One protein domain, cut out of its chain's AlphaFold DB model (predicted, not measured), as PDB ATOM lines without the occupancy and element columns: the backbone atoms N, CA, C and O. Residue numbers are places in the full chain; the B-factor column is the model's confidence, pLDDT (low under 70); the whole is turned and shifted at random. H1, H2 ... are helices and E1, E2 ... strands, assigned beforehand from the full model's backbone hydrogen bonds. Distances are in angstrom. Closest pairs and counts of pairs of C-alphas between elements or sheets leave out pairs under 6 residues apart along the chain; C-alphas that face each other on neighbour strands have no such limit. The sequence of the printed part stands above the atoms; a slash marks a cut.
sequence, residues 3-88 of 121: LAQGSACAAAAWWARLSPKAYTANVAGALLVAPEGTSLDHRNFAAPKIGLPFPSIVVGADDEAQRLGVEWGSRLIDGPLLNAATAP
ATOM      1  N   LEU A   3     -15.198 -45.756  28.244       89.56
ATOM      2  CA  LEU A   3     -15.782 -44.496  28.673       89.56
ATOM      3  C   LEU A   3     -17.137 -44.336  27.995       89.56
ATOM      4  O   LEU A   3     -17.229 -44.472  26.775       89.56
ATOM      5  N   ALA A   4     -18.171 -44.065  28.780       89.56
ATOM      6  CA  ALA A   4     -19.516 -43.841  28.273       89.56
ATOM      7  C   ALA A   4     -20.185 -42.687  29.022       89.56
ATOM      8  O   ALA A   4     -19.868 -42.432  30.185       89.56
ATOM      9  N   GLN A   5     -21.101 -42.001  28.341       86.50
ATOM     10  CA  GLN A   5     -21.861 -40.887  28.896       86.50
ATOM     11  C   GLN A   5     -23.342 -40.990  28.518       86.50
ATOM     12  O   GLN A   5     -23.655 -41.382  27.391       86.50
ATOM     13  N   GLY A   6     -24.243 -40.619  29.432       86.38
ATOM     14  CA  GLY A   6     -25.681 -40.585  29.154       86.38
ATOM     15  C   GLY A   6     -26.232 -41.970  28.815       86.38
ATOM     16  O   GLY A   6     -25.871 -42.977  29.436       86.38
ATOM     17  N   SER A   7     -27.048 -42.040  27.764       87.75
ATOM     18  CA  SER A   7     -27.575 -43.290  27.194       87.75
ATOM     19  C   SER A   7     -26.502 -44.294  26.736       87.75
ATOM     20  O   SER A   7     -26.751 -45.505  26.720       87.75
ATOM     21  N   ALA A   8     -25.272 -43.851  26.439       88.75
ATOM     22  CA  ALA A   8     -24.182 -44.764  26.089       88.75
ATOM     23  C   ALA A   8     -23.773 -45.664  27.271       88.75
ATOM     24  O   ALA A   8     -23.225 -46.747  27.058       88.75
ATOM     25  N   CYS A   9     -24.067 -45.264  28.512       92.62
ATOM     26  CA  CYS A   9     -23.841 -46.099  29.692       92.62
ATOM     27  C   CYS A   9     -24.706 -47.369  29.646       92.62
ATOM     28  O   CYS A   9     -24.195 -48.471  29.852       92.62
ATOM     29  N   ALA A  10     -25.987 -47.242  29.278       92.75
ATOM     30  CA  ALA A  10     -26.866 -48.390  29.062       92.75
ATOM     31  C   ALA A  10     -26.368 -49.270  27.903       92.75
ATOM     32  O   ALA A  10     -26.414 -50.498  27.998       92.75
ATOM     33  N   ALA A  11     -25.821 -48.665  26.843       92.75
ATOM     34  CA  ALA A  11     -25.256 -49.406  25.713       92.75
ATOM     35  C   ALA A  11     -24.030 -50.230  26.130       92.75
ATOM     36  O   ALA A  11     -23.930 -51.403  25.772       92.75
ATOM     37  N   ALA A  12     -23.138 -49.654  26.940       95.00
ATOM     38  CA  ALA A  12     -21.983 -50.358  27.488       95.00
ATOM     39  C   ALA A  12     -22.402 -51.536  28.382       95.00
ATOM     40  O   ALA A  12     -21.824 -52.618  28.286       95.00
ATOM     41  N   ALA A  13     -23.439 -51.359  29.206       95.38
ATOM     42  CA  ALA A  13     -23.976 -52.427  30.044       95.38
ATOM     43  C   ALA A  13     -24.633 -53.548  29.214       95.38
ATOM     44  O   ALA A  13     -24.400 -54.730  29.474       95.38
ATOM     45  N   TRP A  14     -25.391 -53.214  28.165       95.25
ATOM     46  CA  TRP A  14     -25.936 -54.207  27.232       95.25
ATOM     47  C   TRP A  14     -24.842 -54.965  26.488       95.25
ATOM     48  O   TRP A  14     -24.891 -56.194  26.422       95.25
ATOM     49  N   TRP A  15     -23.829 -54.261  25.981       95.69
ATOM     50  CA  TRP A  15     -22.661 -54.888  25.374       95.69
ATOM     51  C   TRP A  15     -21.988 -55.853  26.349       95.69
ATOM     52  O   TRP A  15     -21.736 -56.997  25.980       95.69
ATOM     53  N   ALA A  16     -21.755 -55.445  27.597       96.56
ATOM     54  CA  ALA A  16     -21.123 -56.298  28.599       96.56
ATOM     55  C   ALA A  16     -21.953 -57.557  28.898       96.56
ATOM     56  O   ALA A  16     -21.393 -58.639  29.050       96.56
ATOM     57  N   ARG A  17     -23.287 -57.431  28.934       95.75
ATOM     58  CA  ARG A  17     -24.218 -58.553  29.132       95.75
ATOM     59  C   ARG A  17     -24.210 -59.548  27.971       95.75
ATOM     60  O   ARG A  17     -24.334 -60.747  28.201       95.75
ATOM     61  N   LEU A  18     -24.167 -59.043  26.741       96.00
ATOM     62  CA  LEU A  18     -24.332 -59.841  25.522       96.00
ATOM     63  C   LEU A  18     -23.001 -60.362  24.969       96.00
ATOM     64  O   LEU A  18     -22.987 -61.275  24.146       96.00
ATOM     65  N   SER A  19     -21.884 -59.781  25.400       96.38
ATOM     66  CA  SER A  19     -20.561 -60.148  24.913       96.38
ATOM     67  C   SER A  19     -20.088 -61.485  25.476       96.38
ATOM     68  O   SER A  19     -20.310 -61.788  26.651       96.38
ATOM     69  N   PRO A  20     -19.331 -62.264  24.686       95.69
ATOM     70  CA  PRO A  20     -18.574 -63.387  25.212       95.69
ATOM     71  C   PRO A  20     -17.650 -62.949  26.354       95.69
ATOM     72  O   PRO A  20     -16.987 -61.913  26.268       95.69
ATOM     73  N   LYS A  21     -17.522 -63.794  27.384       92.81
ATOM     74  CA  LYS A  21     -16.681 -63.520  28.565       92.81
ATOM     75  C   LYS A  21     -15.233 -63.157  28.206       92.81
ATOM     76  O   LYS A  21     -14.617 -62.348  28.891       92.81
ATOM     77  N   ALA A  22     -14.697 -63.726  27.125       92.69
ATOM     78  CA  ALA A  22     -13.348 -63.426  26.641       92.69
ATOM     79  C   ALA A  22     -13.155 -61.948  26.255       92.69
ATOM     80  O   ALA A  22     -12.060 -61.415  26.409       92.69
ATOM     81  N   TYR A  23     -14.201 -61.262  25.784       91.50
ATOM     82  CA  TYR A  23     -14.121 -59.845  25.423       91.50
ATOM     83  C   TYR A  23     -14.210 -58.942  26.648       91.50
ATOM     84  O   TYR A  23     -13.460 -57.974  26.755       91.50
ATOM     85  N   THR A  24     -15.068 -59.282  27.607       94.38
ATOM     86  CA  THR A  24     -15.222 -58.495  28.834       94.38
ATOM     87  C   THR A  24     -14.057 -58.679  29.804       94.38
ATOM     88  O   THR A  24     -13.720 -57.743  30.520       94.38
ATOM     89  N   ALA A  25     -13.405 -59.848  29.802       90.00
ATOM     90  CA  ALA A  25     -12.254 -60.139  30.661       90.00
ATOM     91  C   ALA A  25     -11.037 -59.238  30.378       90.00
ATOM     92  O   ALA A  25     -10.240 -58.991  31.276       90.00
ATOM     93  N   ASN A  26     -10.912 -58.717  29.153       87.75
ATOM     94  CA  ASN A  26      -9.812 -57.833  28.754       87.75
ATOM     95  C   ASN A  26     -10.103 -56.344  29.020       87.75
ATOM     96  O   ASN A  26      -9.294 -55.472  28.691       87.75
ATOM     97  N   VAL A  27     -11.262 -56.016  29.597       89.69
ATOM     98  CA  VAL A  27     -11.605 -54.636  29.941       89.69
ATOM     99  C   VAL A  27     -10.949 -54.275  31.268       89.69
ATOM    100  O   VAL A  27     -11.421 -54.659  32.331       89.69
ATOM    101  N   ALA A  28      -9.893 -53.460  31.205       87.62
ATOM    102  CA  ALA A  28      -9.211 -52.942  32.400       87.62
ATOM    103  C   ALA A  28     -10.144 -52.171  33.362       87.62
ATOM    104  O   ALA A  28      -9.896 -52.099  34.561       87.62
ATOM    105  N   GLY A  29     -11.224 -51.588  32.836       88.94
ATOM    106  CA  GLY A  29     -12.282 -50.962  33.621       88.94
ATOM    107  C   GLY A  29     -13.159 -50.025  32.792       88.94
ATOM    108  O   GLY A  29     -12.902 -49.827  31.596       88.94
ATOM    109  N   ALA A  30     -14.176 -49.443  33.427       92.50
ATOM    110  CA  ALA A  30     -15.113 -48.505  32.814       92.50
ATOM    111  C   ALA A  30     -15.373 -47.259  33.673       92.50
ATOM    112  O   ALA A  30     -15.513 -47.353  34.892       92.50
ATOM    113  N   LEU A  31     -15.496 -46.106  33.014       90.88
ATOM    114  CA  LEU A  31     -15.983 -44.856  33.594       90.88
ATOM    115  C   LEU A  31     -17.306 -44.476  32.914       90.88
ATOM    116  O   LEU A  31     -17.339 -44.252  31.704       90.88
ATOM    117  N   LEU A  32     -18.389 -44.444  33.688       91.25
ATOM    118  CA  LEU A  32     -19.762 -44.251  33.221       91.25
ATOM    119  C   LEU A  32     -20.289 -42.928  33.777       91.25
ATOM    120  O   LEU A  32     -20.474 -42.797  34.985       91.25
ATOM    121  N   VAL A  33     -20.483 -41.931  32.920       89.12
ATOM    122  CA  VAL A  33     -20.759 -40.556  33.345       89.12
ATOM    123  C   VAL A  33     -22.205 -40.174  33.062       89.12
ATOM    124  O   VAL A  33     -22.682 -40.373  31.949       89.12
ATOM    125  N   ALA A  34     -22.894 -39.605  34.050       87.94
ATOM    126  CA  ALA A  34     -24.298 -39.208  33.956       87.94
ATOM    127  C   ALA A  34     -25.170 -40.317  33.335       87.94
ATOM    128  O   ALA A  34     -25.772 -40.079  32.292       87.94
ATOM    129  N   PRO A  35     -25.153 -41.561  33.858       89.62
ATOM    130  CA  PRO A  35     -25.900 -42.640  33.231       89.62
ATOM    131  C   PRO A  35     -27.390 -42.302  33.211       89.62
ATOM    132  O   PRO A  35     -27.994 -42.017  34.242       89.62
ATOM    133  N   GLU A  36     -27.975 -42.350  32.022       84.94
ATOM    134  CA  GLU A  36     -29.404 -42.126  31.858       84.94
ATOM    135  C   GLU A  36     -30.158 -43.427  32.105       84.94
ATOM    136  O   GLU A  36     -29.792 -44.502  31.617       84.94
ATOM    137  N   GLY A  37     -31.234 -43.307  32.870       72.00
ATOM    138  CA  GLY A  37     -32.182 -44.377  33.085       72.00
ATOM    139  C   GLY A  37     -33.163 -44.544  31.942       72.00
ATOM    140  O   GLY A  37     -32.942 -44.162  30.795       72.00
ATOM    141  N   THR A  38     -34.326 -45.081  32.292       65.50
ATOM    142  CA  THR A  38     -35.459 -45.112  31.371       65.50
ATOM    143  C   THR A  38     -36.106 -43.725  31.337       65.50
ATOM    144  O   THR A  38     -36.951 -43.424  32.177       65.50
ATOM    145  N   SER A  39     -35.728 -42.866  30.387       59.81
ATOM    146  CA  SER A  39     -36.514 -41.659  30.102       59.81
ATOM    147  C   SER A  39     -37.788 -42.036  29.331       59.81
ATOM    148  O   SER A  39     -37.833 -43.058  28.635       59.81
ATOM    149  N   LEU A  40     -38.852 -41.233  29.455       54.88
ATOM    150  CA  LEU A  40     -40.127 -41.475  28.760       54.88
ATOM    151  C   LEU A  40     -39.957 -41.564  27.229       54.88
ATOM    152  O   LEU A  40     -40.680 -42.331  26.591       54.88
ATOM    153  N   ASP A  41     -38.950 -40.879  26.682       60.59
ATOM    154  CA  ASP A  41     -38.602 -40.876  25.255       60.59
ATOM    155  C   ASP A  41     -37.686 -42.046  24.836       60.59
ATOM    156  O   ASP A  41     -37.540 -42.336  23.646       60.59
ATOM    157  N   HIS A  42     -37.092 -42.777  25.791       56.41
ATOM    158  CA  HIS A  42     -36.127 -43.860  25.544       56.41
ATOM    159  C   HIS A  42     -36.498 -45.189  26.218       56.41
ATOM    160  O   HIS A  42     -35.631 -46.011  26.524       56.41
ATOM    161  N   ARG A  43     -37.802 -45.468  26.386       59.38
ATOM    162  CA  ARG A  43     -38.301 -46.723  26.992       59.38
ATOM    163  C   ARG A  43     -37.759 -48.011  26.362       59.38
ATOM    164  O   ARG A  43     -37.714 -49.037  27.032       59.38
ATOM    165  N   ASN A  44     -37.317 -47.958  25.108       58.19
ATOM    166  CA  ASN A  44     -36.804 -49.122  24.385       58.19
ATOM    167  C   ASN A  44     -35.342 -49.472  24.717       58.19
ATOM    168  O   ASN A  44     -34.862 -50.503  24.251       58.19
ATOM    169  N   PHE A  45     -34.633 -48.650  25.501       70.12
ATOM    170  CA  PHE A  45     -33.217 -48.871  25.808       70.12
ATOM    171  C   PHE A  45     -32.898 -48.738  27.303       70.12
ATOM    172  O   PHE A  45     -31.894 -48.152  27.701       70.12
ATOM    173  N   ALA A  46     -33.764 -49.308  28.144       82.44
ATOM    174  CA  ALA A  46     -33.530 -49.376  29.580       82.44
ATOM    175  C   ALA A  46     -32.217 -50.115  29.891       82.44
ATOM    176  O   ALA A  46     -31.923 -51.165  29.309       82.44
ATOM    177  N   ALA A  47     -31.443 -49.575  30.830       88.94
ATOM    178  CA  ALA A  47     -30.237 -50.215  31.335       88.94
ATOM    179  C   ALA A  47     -30.539 -51.629  31.883       88.94
ATOM    180  O   ALA A  47     -31.515 -51.815  32.616       88.94
ATOM    181  N   PRO A  48     -29.719 -52.644  31.556       92.69
ATOM    182  CA  PRO A  48     -29.896 -53.978  32.105       92.69
ATOM    183  C   PRO A  48     -29.438 -54.019  33.567       92.69
ATOM    184  O   PRO A  48     -28.381 -53.491  33.915       92.69
ATOM    185  N   LYS A  49     -30.201 -54.730  34.402       93.06
ATOM    186  CA  LYS A  49     -29.843 -55.020  35.797       93.06
ATOM    187  C   LYS A  49     -28.821 -56.156  35.851       93.06
ATOM    188  O   LYS A  49     -29.204 -57.327  35.867       93.06
ATOM    189  N   ILE A  50     -27.534 -55.824  35.792       95.06
ATOM    190  CA  ILE A  50     -26.426 -56.791  35.772       95.06
ATOM    191  C   ILE A  50     -25.242 -56.291  36.588       95.06
ATOM    192  O   ILE A  50     -24.902 -55.131  36.466       95.06
ATOM    193  N   GLY A  51     -24.523 -57.163  37.294       97.25
ATOM    194  CA  GLY A  51     -23.182 -56.811  37.771       97.25
ATOM    195  C   GLY A  51     -22.215 -56.716  36.590       97.25
ATOM    196  O   GLY A  51     -22.103 -57.672  35.816       97.25
ATOM    197  N   LEU A  52     -21.525 -55.585  36.425       96.88
ATOM    198  CA  LEU A  52     -20.571 -55.433  35.330       96.88
ATOM    199  C   LEU A  52     -19.383 -56.394  35.522       96.88
ATOM    200  O   LEU A  52     -18.804 -56.452  36.607       96.88
ATOM    201  N   PRO A  53     -18.972 -57.132  34.475       96.19
ATOM    202  CA  PRO A  53     -17.919 -58.149  34.562       96.19
ATOM    203  C   PRO A  53     -16.494 -57.563  34.583       96.19
ATOM    204  O   PRO A  53     -15.529 -58.275  34.313       96.19
ATOM    205  N   PHE A  54     -16.356 -56.268  34.865       93.75
ATOM    206  CA  PHE A  54     -15.094 -55.539  34.955       93.75
ATOM    207  C   PHE A  54     -15.219 -54.398  35.978       93.75
ATOM    208  O   PHE A  54     -16.330 -53.926  36.243       93.75
ATOM    209  N   PRO A  55     -14.095 -53.910  36.540       93.06
ATOM    210  CA  PRO A  55     -14.105 -52.772  37.453       93.06
ATOM    211  C   PRO A  55     -14.774 -51.550  36.818       93.06
ATOM    212  O   PRO A  55     -14.463 -51.181  35.687       93.06
ATOM    213  N   SER A  56     -15.684 -50.899  37.535       93.75
ATOM    214  CA  SER A  56     -16.435 -49.766  36.990       93.75
ATOM    215  C   SER A  56     -16.673 -48.670  38.020       93.75
ATOM    216  O   SER A  56     -16.786 -48.922  39.226       93.75
ATOM    217  N   ILE A  57     -16.723 -47.436  37.525       92.12
ATOM    218  CA  ILE A  57     -17.031 -46.234  38.290       92.12
ATOM    219  C   ILE A  57     -18.188 -45.525  37.598       92.12
ATOM    220  O   ILE A  57     -18.096 -45.211  36.411       92.12
ATOM    221  N   VAL A  58     -19.246 -45.251  38.352       92.44
ATOM    222  CA  VAL A  58     -20.330 -44.363  37.942       92.44
ATOM    223  C   VAL A  58     -20.060 -42.980  38.511       92.44
ATOM    224  O   VAL A  58     -19.740 -42.826  39.689       92.44
ATOM    225  N   VAL A  59     -20.192 -41.973  37.658       90.00
ATOM    226  CA  VAL A  59     -20.118 -40.565  38.021       90.00
ATOM    227  C   VAL A  59     -21.494 -39.964  37.812       90.00
ATOM    228  O   VAL A  59     -21.966 -39.879  36.681       90.00
ATOM    229  N   GLY A  60     -22.117 -39.519  38.890       86.88
ATOM    230  CA  GLY A  60     -23.444 -38.923  38.864       86.88
ATOM    231  C   GLY A  60     -23.944 -38.678  40.279       86.88
ATOM    232  O   GLY A  60     -23.463 -39.308  41.220       86.88
ATOM    233  N   ALA A  61     -24.876 -37.740  40.403       83.25
ATOM    234  CA  ALA A  61     -25.409 -37.296  41.689       83.25
ATOM    235  C   ALA A  61     -26.886 -37.677  41.884       83.25
ATOM    236  O   ALA A  61     -27.376 -37.699  43.010       83.25
ATOM    237  N   ASP A  62     -27.609 -37.958  40.798       87.25
ATOM    238  CA  ASP A  62     -29.041 -38.238  40.851       87.25
ATOM    239  C   ASP A  62     -29.351 -39.666  41.336       87.25
ATOM    240  O   ASP A  62     -28.494 -40.557  41.383       87.25
ATOM    241  N   ASP A  63     -30.612 -39.878  41.715       89.56
ATOM    242  CA  ASP A  63     -31.115 -41.175  42.184       89.56
ATOM    243  C   ASP A  63     -30.952 -42.273  41.124       89.56
ATOM    244  O   ASP A  63     -30.844 -43.461  41.437       89.56
ATOM    245  N   GLU A  64     -30.924 -41.880  39.851       88.31
ATOM    246  CA  GLU A  64     -30.708 -42.775  38.726       88.31
ATOM    247  C   GLU A  64     -29.283 -43.323  38.715       88.31
ATOM    248  O   GLU A  64     -29.093 -44.540  38.706       88.31
ATOM    249  N   ALA A  65     -28.281 -42.450  38.793       90.75
ATOM    250  CA  ALA A  65     -26.876 -42.820  38.863       90.75
ATOM    251  C   ALA A  65     -26.572 -43.658  40.107       90.75
ATOM    252  O   ALA A  65     -25.829 -44.637  40.020       90.75
ATOM    253  N   GLN A  66     -27.183 -43.321  41.244       91.88
ATOM    254  CA  GLN A  66     -27.083 -44.118  42.465       91.88
ATOM    255  C   GLN A  66     -27.653 -45.525  42.264       91.88
ATOM    256  O   GLN A  66     -26.975 -46.517  42.547       91.88
ATOM    257  N   ARG A  67     -28.874 -45.627  41.725       93.38
ATOM    258  CA  ARG A  67     -29.526 -46.916  41.479       93.38
ATOM    259  C   ARG A  67     -28.740 -47.771  40.490       93.38
ATOM    260  O   ARG A  67     -28.462 -48.930  40.789       93.38
ATOM    261  N   LEU A  68     -28.361 -47.210  39.344       93.69
ATOM    262  CA  LEU A  68     -27.590 -47.919  38.323       93.69
ATOM    263  C   LEU A  68     -26.198 -48.295  38.831       93.69
ATOM    264  O   LEU A  68     -25.730 -49.389  38.540       93.69
ATOM    265  N   GLY A  69     -25.561 -47.453  39.649       94.25
ATOM    266  CA  GLY A  69     -24.295 -47.782  40.303       94.25
ATOM    267  C   GLY A  69     -24.395 -49.033  41.176       94.25
ATOM    268  O   GLY A  69     -23.539 -49.913  41.082       94.25
ATOM    269  N   VAL A  70     -25.468 -49.159  41.962       95.38
ATOM    270  CA  VAL A  70     -25.740 -50.366  42.761       95.38
ATOM    271  C   VAL A  70     -26.041 -51.566  41.865       95.38
ATOM    272  O   VAL A  70     -25.433 -52.621  42.046       95.38
ATOM    273  N   GLU A  71     -26.941 -51.420  40.888       95.56
ATOM    274  CA  GLU A  71     -27.326 -52.513  39.982       95.56
ATOM    275  C   GLU A  71     -26.129 -53.045  39.180       95.56
ATOM    276  O   GLU A  71     -26.031 -54.252  38.963       95.56
ATOM    277  N   TRP A  72     -25.198 -52.163  38.804       96.81
ATOM    278  CA  TRP A  72     -23.977 -52.485  38.069       96.81
ATOM    279  C   TRP A  72     -22.803 -52.950  38.927       96.81
ATOM    280  O   TRP A  72     -21.796 -53.410  38.380       96.81
ATOM    281  N   GLY A  73     -22.915 -52.880  40.256       96.56
ATOM    282  CA  GLY A  73     -21.803 -53.164  41.165       96.56
ATOM    283  C   GLY A  73     -20.639 -52.180  41.001       96.56
ATOM    284  O   GLY A  73     -19.483 -52.524  41.259       96.56
ATOM    285  N   SER A  74     -20.927 -50.968  40.532       94.62
ATOM    286  CA  SER A  74     -19.946 -49.916  40.292       94.62
ATOM    287  C   SER A  74     -19.665 -49.119  41.561       94.62
ATOM    288  O   SER A  74     -20.527 -48.939  42.421       94.62
ATOM    289  N   ARG A  75     -18.458 -48.554  41.664       93.19
ATOM    290  CA  ARG A  75     -18.201 -47.500  42.656       93.19
ATOM    291  C   ARG A  75     -18.886 -46.216  42.208       93.19
ATOM    292  O   ARG A  75     -18.735 -45.836  41.051       93.19
ATOM    293  N   LEU A  76     -19.575 -45.534  43.113       89.62
ATOM    294  CA  LEU A  76     -20.193 -44.245  42.823       89.62
ATOM    295  C   LEU A  76     -19.278 -43.102  43.271       89.62
ATOM    296  O   LEU A  76     -18.766 -43.114  44.391       89.62
ATOM    297  N   ILE A  77     -19.080 -42.121  42.396       86.12
ATOM    298  CA  ILE A  77     -18.428 -40.853  42.716       86.12
ATOM    299  C   ILE A  77     -19.403 -39.731  42.382       86.12
ATOM    300  O   ILE A  77     -19.759 -39.531  41.221       86.12
ATOM    301  N   ASP A  78     -19.784 -38.979  43.404       77.31
ATOM    302  CA  ASP A  78     -20.506 -37.727  43.230       77.31
ATOM    303  C   ASP A  78     -19.513 -36.595  42.879       77.31
ATOM    304  O   ASP A  78     -18.391 -36.556  43.399       77.31
ATOM    305  N   GLY A  79     -19.894 -35.675  41.986       63.81
ATOM    306  CA  GLY A  79     -19.205 -34.387  41.856       63.81
ATOM    307  C   GLY A  79     -18.623 -33.988  40.481       63.81
ATOM    308  O   GLY A  79     -19.136 -34.366  39.424       63.81
ATOM    309  N   PRO A  80     -17.561 -33.143  40.466       56.59
ATOM    310  CA  PRO A  80     -17.197 -32.239  39.359       56.59
ATOM    311  C   PRO A  80     -16.725 -32.919  38.066       56.59
ATOM    312  O   PRO A  80     -16.531 -32.237  37.057       56.59
ATOM    313  N   LEU A  81     -16.553 -34.246  38.074       59.59
ATOM    314  CA  LEU A  81     -16.310 -35.033  36.867       59.59
ATOM    315  C   LEU A  81     -17.498 -34.955  35.897       59.59
ATOM    316  O   LEU A  81     -17.272 -34.914  34.693       59.59
ATOM    317  N   LEU A  82     -18.732 -34.875  36.414       59.97
ATOM    318  CA  LEU A  82     -19.946 -34.721  35.606       59.97
ATOM    319  C   LEU A  82     -19.856 -33.448  34.751       59.97
ATOM    320  O   LEU A  82     -19.932 -33.507  33.527       59.97
ATOM    321  N   ASN A  83     -19.533 -32.325  35.402       57.12
ATOM    322  CA  ASN A  83     -19.357 -31.013  34.771       57.12
ATOM    323  C   ASN A  83     -18.190 -30.976  33.773       57.12
ATOM    324  O   ASN A  83     -18.164 -30.147  32.866       57.12
ATOM    325  N   ALA A  84     -17.189 -31.835  33.965       55.81
ATOM    326  CA  ALA A  84     -16.000 -31.900  33.130       55.81
ATOM    327  C   ALA A  84     -16.140 -32.857  31.937       55.81
ATOM    328  O   ALA A  84     -15.512 -32.614  30.909       55.81
ATOM    329  N   ALA A  85     -16.963 -33.900  32.045       54.50
ATOM    330  CA  ALA A  85     -17.347 -34.745  30.916       54.50
ATOM    331  C   ALA A  85     -18.295 -34.010  29.957       54.50
ATOM    332  O   ALA A  85     -18.224 -34.206  28.750       54.50
ATOM    333  N   THR A  86     -19.103 -33.084  30.481       59.06
ATOM    334  CA  THR A  86     -19.895 -32.140  29.678       59.06
ATOM    335  C   THR A  86     -19.090 -30.932  29.171       59.06
ATOM    336  O   THR A  86     -19.618 -30.130  28.405       59.06
ATOM    337  N   ALA A  87     -17.832 -30.761  29.600       54.78
ATOM    338  CA  ALA A  87     -16.956 -29.662  29.181       54.78
ATOM    339  C   ALA A  87     -16.167 -30.016  27.898       54.78
ATOM    340  O   ALA A  87     -16.045 -31.193  27.558       54.78
ATOM    341  N   PRO A  88     -15.579 -29.029  27.188       55.28
ATOM    342  CA  PRO A  88     -14.790 -29.276  25.980       55.28
ATOM    343  C   PRO A  88     -13.698 -30.340  26.178       55.28
ATOM    344  O   PRO A  88     -13.098 -30.442  27.253       55.28
TER     345      PRO A  88
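What this domain is: This is residues 3 to 88 of the 121 residues of an uncharacterized protein of Sphingomonas sp. Leaf208 (UniProt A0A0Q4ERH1). A small sheet of four parallel strands has two helices, H1 and H3, packed along one face; short H4 lies beside the strands, on the opposite face. The long link of residues 34 to 55 loops out past H1 and H3, away from the sheet. The 86 printed residues hold, in order, E1 H1 H2 E2 E3 H3 E4 H4, with sheet order E1 E2 E3 E4; the class is mixed. The whole is compact, with radius of gyration of the C-alphas 12.3 A and spans of 34 by 28 by 25 A.

Where its parts are: The strands are E1, residues 3 to 5, from C-alpha 3 at (-15.782, -44.496, 28.673); E2, 30 to 33; E3, 56 to 59, 10.0 A long; and E4, 75 to 77. The helices are H1, 7 to 18, 16.9 A long; H2, 21 to 24; H3, 63 to 72, 14.0 A; and H4, 81 to 85, ending at C-alpha 85 at (-17.347, -34.745, 30.916).

How they stand to each other: N 33 and O 4 are 2.8 A apart between E1 and E2, N 32 and O 57 2.8 A between E2 and E3, and N 58 and O 75 2.8 A between E3 and E4, within hydrogen-bond range. H1 and H3 are on the same face, at heights over the sheet of 10.0 A and 8.9 A. The closest C-alphas of H3 and E3, Val 58 and Gly 69, are 5.7 A apart. E1, H1 H2, E2 and E3, H3, E4 are strand-helix-strand units, parallel neighbour strands joined through helices, with right-handed crossovers. H2 is not on the sheet. In H1, H3 and H4 every O i to N i+4 pair is within hydrogen-bond range; H2 is too short for one.

The domain as a whole: The printed part has no cut. The link E2 to E3, 22 residues, is long. Residues 38 to 44 and 79 to 88 have pLDDT under 70.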